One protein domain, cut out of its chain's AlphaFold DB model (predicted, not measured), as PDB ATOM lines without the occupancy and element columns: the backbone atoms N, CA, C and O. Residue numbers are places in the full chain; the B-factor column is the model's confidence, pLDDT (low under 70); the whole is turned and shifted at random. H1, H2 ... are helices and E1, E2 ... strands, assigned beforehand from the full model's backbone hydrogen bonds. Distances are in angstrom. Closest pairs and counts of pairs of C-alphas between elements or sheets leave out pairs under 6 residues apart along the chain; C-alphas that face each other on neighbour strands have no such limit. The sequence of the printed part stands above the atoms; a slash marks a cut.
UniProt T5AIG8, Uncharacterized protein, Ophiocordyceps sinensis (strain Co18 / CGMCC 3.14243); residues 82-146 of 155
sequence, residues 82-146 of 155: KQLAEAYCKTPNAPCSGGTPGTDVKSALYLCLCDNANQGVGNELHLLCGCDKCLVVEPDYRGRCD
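This is residues 82 to 146 of the 155 residues of an uncharacterized protein of Ophiocordyceps sinensis (strain Co18 / CGMCC 3.14243) (UniProt T5AIG8). The hairpin E1 and E2 makes the middle, with helix H1 packed on E2 and a smaller hairpin, E3 and E4, near Leu 109 of E1. The 65 printed residues run H1, E1, E2, E3, E4, under half of them in named elements: mixed class, two antiparallel two-stranded sheets. It is only just compact, close to loose: radius of gyration of the C-alphas 12.5 A, spans 37 by 28 by 18 A.

Find C-alpha 109 at (-3.434, -15.939, 33.672), where E1, residues 109 to 113, begins; E2, residues 124 to 129, runs 15.4 A. H1, residues 82 to 90, starts at (9.289, -19.760, 41.032) and runs 12.0 A. E3 is residues 134 to 137, E4 142 to 145.

Look between E1 and E2: N 111 and O 126 are within hydrogen-bond range, 2.8 A; between E3 and E4, N 135 and O 144, 2.7 A. The closest C-alphas of H1 and E2, Tyr 88 and Leu 127, are 5.5 A apart; of E1 and E4, Leu 109 and Gly 143, 6.5 A. In H1 every O i to N i+4 pair is within range. H1 is apart from E3 and E4.

The farthest C-alphas, Gly 98 and Pro 139, are 37.8 A apart. The printed part has no cut; H1 to E1 is a long link. pLDDT is under 70 at residues 120 and 136 to 143.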
ATOM      1  N   LYS A  82       9.418 -19.851  39.577       90.00
ATOM      2  CA  LYS A  82       9.289 -19.760  41.032       90.00
ATOM      3  C   LYS A  82       8.408 -18.576  41.427       90.00
ATOM      4  O   LYS A  82       7.532 -18.737  42.265       90.00
ATOM      5  N   GLN A  83       8.609 -17.421  40.796       89.00
ATOM      6  CA  GLN A  83       7.807 -16.221  41.043       89.00
ATOM      7  C   GLN A  83       6.342 -16.425  40.641       89.00
ATOM      8  O   GLN A  83       5.444 -16.018  41.373       89.00
ATOM      9  N   LEU A  84       6.096 -17.098  39.513       88.75
ATOM     10  CA  LEU A  84       4.742 -17.417  39.056       88.75
ATOM     11  C   LEU A  84       4.036 -18.410  39.989       88.75
ATOM     12  O   LEU A  84       2.871 -18.206  40.329       88.75
ATOM     13  N   ALA A  85       4.738 -19.452  40.444       90.81
ATOM     14  CA  ALA A  85       4.206 -20.425  41.398       90.81
ATOM     15  C   ALA A  85       3.922 -19.799  42.767       90.81
ATOM     16  O   ALA A  85       2.877 -20.049  43.364       90.81
ATOM     17  N   GLU A  86       4.817 -18.935  43.239       92.06
ATOM     18  CA  GLU A  86       4.631 -18.204  44.486       92.06
ATOM     19  C   GLU A  86       3.409 -17.279  44.411       92.06
ATOM     20  O   GLU A  86       2.569 -17.310  45.309       92.06
ATOM     21  N   ALA A  87       3.256 -16.516  43.326       88.88
ATOM     22  CA  ALA A  87       2.081 -15.677  43.103       88.88
ATOM     23  C   ALA A  87       0.785 -16.499  43.001       88.88
ATOM     24  O   ALA A  87      -0.241 -16.119  43.568       88.88
ATOM     25  N   TYR A  88       0.840 -17.654  42.329       90.69
ATOM     26  CA  TYR A  88      -0.289 -18.577  42.223       90.69
ATOM     27  C   TYR A  88      -0.768 -19.002  43.613       90.69
ATOM     28  O   TYR A  88      -1.930 -18.828  43.961       90.69
ATOM     29  N   CYS A  89       0.145 -19.520  44.430       90.75
ATOM     30  CA  CYS A  89      -0.178 -20.093  45.732       90.75
ATOM     31  C   CYS A  89      -0.447 -19.058  46.827       90.75
ATOM     32  O   CYS A  89      -1.133 -19.366  47.798       90.75
ATOM     33  N   LYS A  90       0.062 -17.831  46.680       90.38
ATOM     34  CA  LYS A  90      -0.296 -16.705  47.555       90.38
ATOM     35  C   LYS A  90      -1.693 -16.160  47.274       90.38
ATOM     36  O   LYS A  90      -2.249 -15.477  48.133       90.38
ATOM     37  N   THR A  91      -2.256 -16.437  46.099       85.75
ATOM     38  CA  THR A  91      -3.589 -15.950  45.751       85.75
ATOM     39  C   THR A  91      -4.638 -16.671  46.607       85.75
ATOM     40  O   THR A  91      -4.692 -17.904  46.605       85.75
ATOM     41  N   PRO A  92      -5.481 -15.935  47.355       84.38
ATOM     42  CA  PRO A  92      -6.465 -16.543  48.240       84.38
ATOM     43  C   PRO A  92      -7.396 -17.503  47.500       84.38
ATOM     44  O   PRO A  92      -7.941 -17.169  46.450       84.38
ATOM     45  N   ASN A  93      -7.624 -18.676  48.093       81.50
ATOM     46  CA  ASN A  93      -8.485 -19.741  47.565       81.50
ATOM     47  C   ASN A  93      -8.059 -20.313  46.195       81.50
ATOM     48  O   ASN A  93      -8.793 -21.135  45.644       81.50
ATOM     49  N   ALA A  94      -6.905 -19.924  45.643       85.94
ATOM     50  CA  ALA A  94      -6.380 -20.557  44.442       85.94
ATOM     51  C   ALA A  94      -6.177 -22.061  44.693       85.94
ATOM     52  O   ALA A  94      -5.829 -22.449  45.816       85.94
ATOM     53  N   PRO A  95      -6.370 -22.922  43.677       87.50
ATOM     54  CA  PRO A  95      -6.137 -24.351  43.816       87.50
ATOM     55  C   PRO A  95      -4.631 -24.589  43.933       87.50
ATOM     56  O   PRO A  95      -3.937 -24.802  42.944       87.50
ATOM     57  N   CYS A  96      -4.119 -24.469  45.153       89.00
ATOM     58  CA  CYS A  96      -2.734 -24.712  45.495       89.00
ATOM     59  C   CYS A  96      -2.673 -25.654  46.700       89.00
ATOM     60  O   CYS A  96      -2.852 -25.252  47.851       89.00
ATOM     61  N   SER A  97      -2.441 -26.935  46.428       88.25
ATOM     62  CA  SER A  97      -2.356 -27.973  47.453       88.25
ATOM     63  C   SER A  97      -0.909 -28.119  47.913       88.25
ATOM     64  O   SER A  97      -0.017 -28.376  47.108       88.25
ATOM     65  N   GLY A  98      -0.652 -27.932  49.211       83.94
ATOM     66  CA  GLY A  98       0.691 -28.100  49.781       83.94
ATOM     67  C   GLY A  98       1.759 -27.177  49.175       83.94
ATOM     68  O   GLY A  98       2.918 -27.569  49.099       83.94
ATOM     69  N   GLY A  99       1.381 -25.986  48.697       86.50
ATOM     70  CA  GLY A  99       2.306 -25.056  48.032       86.50
ATOM     71  C   GLY A  99       2.575 -25.364  46.553       86.50
ATOM     72  O   GLY A  99       3.419 -24.708  45.946       86.50
ATOM     73  N   THR A 100       1.856 -26.328  45.969       89.88
ATOM     74  CA  THR A 100       1.959 -26.679  44.547       89.88
ATOM     75  C   THR A 100       0.747 -26.158  43.768       89.88
ATOM     76  O   THR A 100      -0.382 -26.484  44.143       89.88
ATOM     77  N   PRO A 101       0.946 -25.379  42.689       90.38
ATOM     78  CA  PRO A 101      -0.128 -24.939  41.800       90.38
ATOM     79  C   PRO A 101      -0.894 -26.116  41.183       90.38
ATOM     80  O   PRO A 101      -0.291 -27.101  40.764       90.38
ATOM     81  N   GLY A 102      -2.219 -26.003  41.107       88.12
ATOM     82  CA  GLY A 102      -3.089 -27.026  40.521       88.12
ATOM     83  C   GLY A 102      -3.017 -27.117  38.993       88.12
ATOM     84  O   GLY A 102      -3.401 -28.139  38.434       88.12
ATOM     85  N   THR A 103      -2.505 -26.081  38.325       88.44
ATOM     86  CA  THR A 103      -2.253 -26.054  36.875       88.44
ATOM     87  C   THR A 103      -0.811 -25.646  36.589       88.44
ATOM     88  O   THR A 103      -0.093 -25.191  37.482       88.44
ATOM     89  N   ASP A 104      -0.384 -25.732  35.326       87.00
ATOM     90  CA  ASP A 104       0.879 -25.116  34.921       87.00
ATOM     91  C   ASP A 104       0.802 -23.586  35.110       87.00
ATOM     92  O   ASP A 104      -0.156 -22.909  34.731       87.00
ATOM     93  N   VAL A 105       1.827 -23.033  35.750       88.06
ATOM     94  CA  VAL A 105       1.950 -21.599  36.038       88.06
ATOM     95  C   VAL A 105       2.358 -20.798  34.808       88.06
ATOM     96  O   VAL A 105       2.265 -19.579  34.822       88.06
ATOM     97  N   LYS A 106       2.825 -21.443  33.734       84.19
ATOM     98  CA  LYS A 106       3.105 -20.754  32.465       84.19
ATOM     99  C   LYS A 106       1.853 -20.553  31.620       84.19
ATOM    100  O   LYS A 106       1.808 -19.619  30.824       84.19
ATOM    101  N   SER A 107       0.857 -21.421  31.779       84.12
ATOM    102  CA  SER A 107      -0.442 -21.320  31.110       84.12
ATOM    103  C   SER A 107      -1.469 -20.542  31.931       84.12
ATOM    104  O   SER A 107      -2.485 -20.129  31.382       84.12
ATOM    105  N   ALA A 108      -1.227 -20.314  33.221       86.12
ATOM    106  CA  ALA A 108      -2.098 -19.510  34.063       86.12
ATOM    107  C   ALA A 108      -2.108 -18.019  33.669       86.12
ATOM    108  O   ALA A 108      -1.145 -17.468  33.129       86.12
ATOM    109  N   LEU A 109      -3.226 -17.352  33.952       85.06
ATOM    110  CA  LEU A 109      -3.434 -15.939  33.672       85.06
ATOM    111  C   LEU A 109      -3.109 -15.098  34.907       85.06
ATOM    112  O   LEU A 109      -3.731 -15.251  35.962       85.06
ATOM    113  N   TYR A 110      -2.187 -14.153  34.742       83.38
ATOM    114  CA  TYR A 110      -1.759 -13.240  35.797       83.38
ATOM    115  C   TYR A 110      -2.011 -11.783  35.420       83.38
ATOM    116  O   TYR A 110      -1.841 -11.383  34.267       83.38
ATOM    117  N   LEU A 111      -2.344 -10.973  36.422       81.69
ATOM    118  CA  LEU A 111      -2.188  -9.527  36.380       81.69
ATOM    119  C   LEU A 111      -0.820  -9.144  36.923       81.69
ATOM    120  O   LEU A 111      -0.417  -9.594  37.991       81.69
ATOM    121  N   CYS A 112      -0.143  -8.253  36.207       78.81
ATOM    122  CA  CYS A 112       1.011  -7.546  36.731       78.81
ATOM    123  C   CYS A 112       0.539  -6.193  37.274       78.81
ATOM    124  O   CYS A 112       0.031  -5.369  36.510       78.81
ATOM    125  N   LEU A 113       0.660  -5.992  38.585       81.69
ATOM    126  CA  LEU A 113       0.235  -4.780  39.280       81.69
ATOM    127  C   LEU A 113       1.440  -3.869  39.538       81.69
ATOM    128  O   LEU A 113       2.552  -4.332  39.806       81.69
ATOM    129  N   CYS A 114       1.201  -2.566  39.420       80.94
ATOM    130  CA  CYS A 114       2.149  -1.515  39.765       80.94
ATOM    131  C   CYS A 114       1.752  -0.904  41.109       80.94
ATOM    132  O   CYS A 114       0.571  -0.615  41.300       80.94
ATOM    133  N   ASP A 115       2.728  -0.595  41.963       81.38
ATOM    134  CA  ASP A 115       2.477   0.129  43.218       81.38
ATOM    135  C   ASP A 115       2.016   1.569  42.952       81.38
ATOM    136  O   ASP A 115       1.184   2.125  43.665       81.38
ATOM    137  N   ASN A 116       2.553   2.183  41.891       80.75
ATOM    138  CA  ASN A 116       2.316   3.582  41.548       80.75
ATOM    139  C   ASN A 116       1.978   3.752  40.064       80.75
ATOM    140  O   ASN A 116       2.511   3.056  39.200       80.75
ATOM    141  N   ALA A 117       1.166   4.759  39.732       76.19
ATOM    142  CA  ALA A 117       0.733   5.020  38.353       76.19
ATOM    143  C   ALA A 117       1.877   5.370  37.376       76.19
ATOM    144  O   ALA A 117       1.728   5.187  36.167       76.19
ATOM    145  N   ASN A 118       3.008   5.862  37.890       79.00
ATOM    146  CA  ASN A 118       4.181   6.236  37.092       79.00
ATOM    147  C   ASN A 118       5.108   5.048  36.792       79.00
ATOM    148  O   ASN A 118       6.084   5.192  36.059       79.00
ATOM    149  N   GLN A 119       4.830   3.877  37.363       70.44
ATOM    150  CA  GLN A 119       5.653   2.692  37.186       70.44
ATOM    151  C   GLN A 119       5.327   2.036  35.837       70.44
ATOM    152  O   GLN A 119       4.210   1.570  35.604       70.44
ATOM    153  N   GLY A 120       6.310   2.012  34.931       67.81
ATOM    154  CA  GLY A 120       6.149   1.449  33.584       67.81
ATOM    155  C   GLY A 120       5.980  -0.073  33.557       67.81
ATOM    156  O   GLY A 120       5.447  -0.608  32.592       67.81
ATOM    157  N   VAL A 121       6.402  -0.764  34.619       71.38
ATOM    158  CA  VAL A 121       6.399  -2.227  34.727       71.38
ATOM    159  C   VAL A 121       5.994  -2.630  36.138       71.38
ATOM    160  O   VAL A 121       6.673  -2.251  37.089       71.38
ATOM    161  N   GLY A 122       4.948  -3.440  36.280       74.62
ATOM    162  CA  GLY A 122       4.515  -3.932  37.584       74.62
ATOM    163  C   GLY A 122       5.537  -4.850  38.265       74.62
ATOM    164  O   GLY A 122       6.356  -5.512  37.623       74.62
ATOM    165  N   ASN A 123       5.504  -4.866  39.590       80.50
ATOM    166  CA  ASN A 123       6.371  -5.655  40.467       80.50
ATOM    167  C   ASN A 123       5.590  -6.675  41.302       80.50
ATOM    168  O   ASN A 123       6.211  -7.527  41.933       80.50
ATOM    169  N   GLU A 124       4.262  -6.629  41.265       82.94
ATOM    170  CA  GLU A 124       3.398  -7.605  41.913       82.94
ATOM    171  C   GLU A 124       2.675  -8.457  40.862       82.94
ATOM    172  O   GLU A 124       2.275  -7.974  39.799       82.94
ATOM    173  N   LEU A 125       2.543  -9.751  41.153       84.25
ATOM    174  CA  LEU A 125       1.810 -10.710  40.340       84.25
ATOM    175  C   LEU A 125       0.573 -11.170  41.099       84.25
ATOM    176  O   LEU A 125       0.681 -11.707  42.199       84.25
ATOM    177  N   HIS A 126      -0.583 -11.025  40.465       84.62
ATOM    178  CA  HIS A 126      -1.850 -11.513  40.983       84.62
ATOM    179  C   HIS A 126      -2.412 -12.573  40.043       84.62
ATOM    180  O   HIS A 126      -2.552 -12.318  38.846       84.62
ATOM    181  N   LEU A 127      -2.722 -13.765  40.552       86.44
ATOM    182  CA  LEU A 127      -3.353 -14.797  39.737       86.44
ATOM    183  C   LEU A 127      -4.810 -14.400  39.485       86.44
ATOM    184  O   LEU A 127      -5.586 -14.249  40.421       86.44
ATOM    185  N   LEU A 128      -5.193 -14.266  38.217       84.88
ATOM    186  CA  LEU A 128      -6.609 -14.215  37.858       84.88
ATOM    187  C   LEU A 128      -7.207 -15.608  37.802       84.88
ATOM    188  O   LEU A 128      -8.356 -15.813  38.185       84.88
ATOM    189  N   CYS A 129      -6.450 -16.533  37.221       86.19
ATOM    190  CA  CYS A 129      -6.972 -17.828  36.865       86.19
ATOM    191  C   CYS A 129      -5.864 -18.838  36.573       86.19
ATOM    192  O   CYS A 129      -4.952 -18.534  35.805       86.19
ATOM    193  N   GLY A 130      -5.978 -20.059  37.100       86.44
ATOM    194  CA  GLY A 130      -5.247 -21.200  36.552       86.44
ATOM    195  C   GLY A 130      -5.874 -21.664  35.237       86.44
ATOM    196  O   GLY A 130      -7.090 -21.827  35.162       86.44
ATOM    197  N   CYS A 131      -5.069 -21.889  34.202       84.94
ATOM    198  CA  CYS A 131      -5.541 -22.461  32.940       84.94
ATOM    199  C   CYS A 131      -4.722 -23.705  32.603       84.94
ATOM    200  O   CYS A 131      -3.508 -23.718  32.810       84.94
ATOM    201  N   ASP A 132      -5.346 -24.689  31.961       83.31
ATOM    202  CA  ASP A 132      -4.610 -25.799  31.337       83.31
ATOM    203  C   ASP A 132      -3.835 -25.311  30.105       83.31
ATOM    204  O   ASP A 132      -2.720 -25.744  29.827       83.31
ATOM    205  N   LYS A 133      -4.422 -24.353  29.381       80.12
ATOM    206  CA  LYS A 133      -3.828 -23.718  28.208       80.12
ATOM    207  C   LYS A 133      -4.267 -22.261  28.104       80.12
ATOM    208  O   LYS A 133      -5.448 -21.957  28.272       80.12
ATOM    209  N   CYS A 134      -3.317 -21.377  27.801       76.75
ATOM    210  CA  CYS A 134      -3.571 -19.960  27.545       76.75
ATOM    211  C   CYS A 134      -3.667 -19.707  26.039       76.75
ATOM    212  O   CYS A 134      -2.735 -20.004  25.290       76.75
ATOM    213  N   LEU A 135      -4.784 -19.140  25.597       73.94
ATOM    214  CA  LEU A 135      -4.963 -18.583  24.268       73.94
ATOM    215  C   LEU A 135      -4.591 -17.102  24.305       73.94
ATOM    216  O   LEU A 135      -5.210 -16.308  25.016       73.94
ATOM    217  N   VAL A 136      -3.600 -16.723  23.506       67.69
ATOM    218  CA  VAL A 136      -3.293 -15.320  23.222       67.69
ATOM    219  C   VAL A 136      -3.938 -14.997  21.882       67.69
ATOM    220  O   VAL A 136      -3.432 -15.391  20.836       67.69
ATOM    221  N   VAL A 137      -5.101 -14.346  21.923       57.91
ATOM    222  CA  VAL A 137      -5.860 -13.993  20.716       57.91
ATOM    223  C   VAL A 137      -5.496 -12.567  20.301       57.91
ATOM    224  O   VAL A 137      -5.662 -11.621  21.076       57.91
ATOM    225  N   GLU A 138      -4.977 -12.411  19.086       50.38
ATOM    226  CA  GLU A 138      -4.775 -11.101  18.460       50.38
ATOM    227  C   GLU A 138      -6.128 -10.461  18.094       50.38
ATOM    228  O   GLU A 138      -7.080 -11.185  17.796       50.38
ATOM    229  N   PRO A 139      -6.260  -9.120  18.111       60.84
ATOM    230  CA  PRO A 139      -5.216  -8.100  18.299       60.84
ATOM    231  C   PRO A 139      -5.004  -7.656  19.757       60.84
ATOM    232  O   PRO A 139      -4.116  -6.856  20.042       60.84
ATOM    233  N   ASP A 140      -5.818  -8.147  20.692       51.78
ATOM    234  CA  ASP A 140      -5.869  -7.609  22.055       51.78
ATOM    235  C   ASP A 140      -4.753  -8.128  22.975       51.78
ATOM    236  O   ASP A 140      -4.579  -7.604  24.078       51.78
ATOM    237  N   TYR A 141      -4.028  -9.181  22.570       59.31
ATOM    238  CA  TYR A 141      -3.058  -9.930  23.390       59.31
ATOM    239  C   TYR A 141      -3.609 -10.339  24.770       59.31
ATOM    240  O   TYR A 141      -2.863 -10.732  25.662       59.31
ATOM    241  N   ARG A 142      -4.926 -10.277  24.980       66.44
ATOM    242  CA  ARG A 142      -5.557 -10.646  26.244       66.44
ATOM    243  C   ARG A 142      -5.532 -12.161  26.346       66.44
ATOM    244  O   ARG A 142      -6.264 -12.837  25.626       66.44
ATOM    245  N   GLY A 143      -4.691 -12.671  27.240       67.88
ATOM    246  CA  GLY A 143      -4.680 -14.087  27.585       67.88
ATOM    247  C   GLY A 143      -6.061 -14.527  28.074       67.88
ATOM    248  O   GLY A 143      -6.674 -13.858  28.910       67.88
ATOM    249  N   ARG A 144      -6.562 -15.631  27.528       78.81
ATOM    250  CA  ARG A 144      -7.788 -16.316  27.958       78.81
ATOM    251  C   ARG A 144      -7.459 -17.786  28.178       78.81
ATOM    252  O   ARG A 144      -6.618 -18.323  27.467       78.81
ATOM    253  N   CYS A 145      -8.115 -18.448  29.122       81.94
ATOM    254  CA  CYS A 145      -8.019 -19.904  29.190       81.94
ATOM    255  C   CYS A 145      -8.776 -20.532  28.004       81.94
ATOM    256  O   CYS A 145      -9.836 -20.035  27.628       81.94
ATOM    257  N   ASP A 146      -8.233 -21.605  27.424       79.88
ATOM    258  CA  ASP A 146      -8.922 -22.441  26.418       79.88
ATOM    259  C   ASP A 146     -10.058 -23.262  27.064       79.88
ATOM    260  O   ASP A 146     -11.122 -23.477  26.487       79.88
TER     261      ASP A 146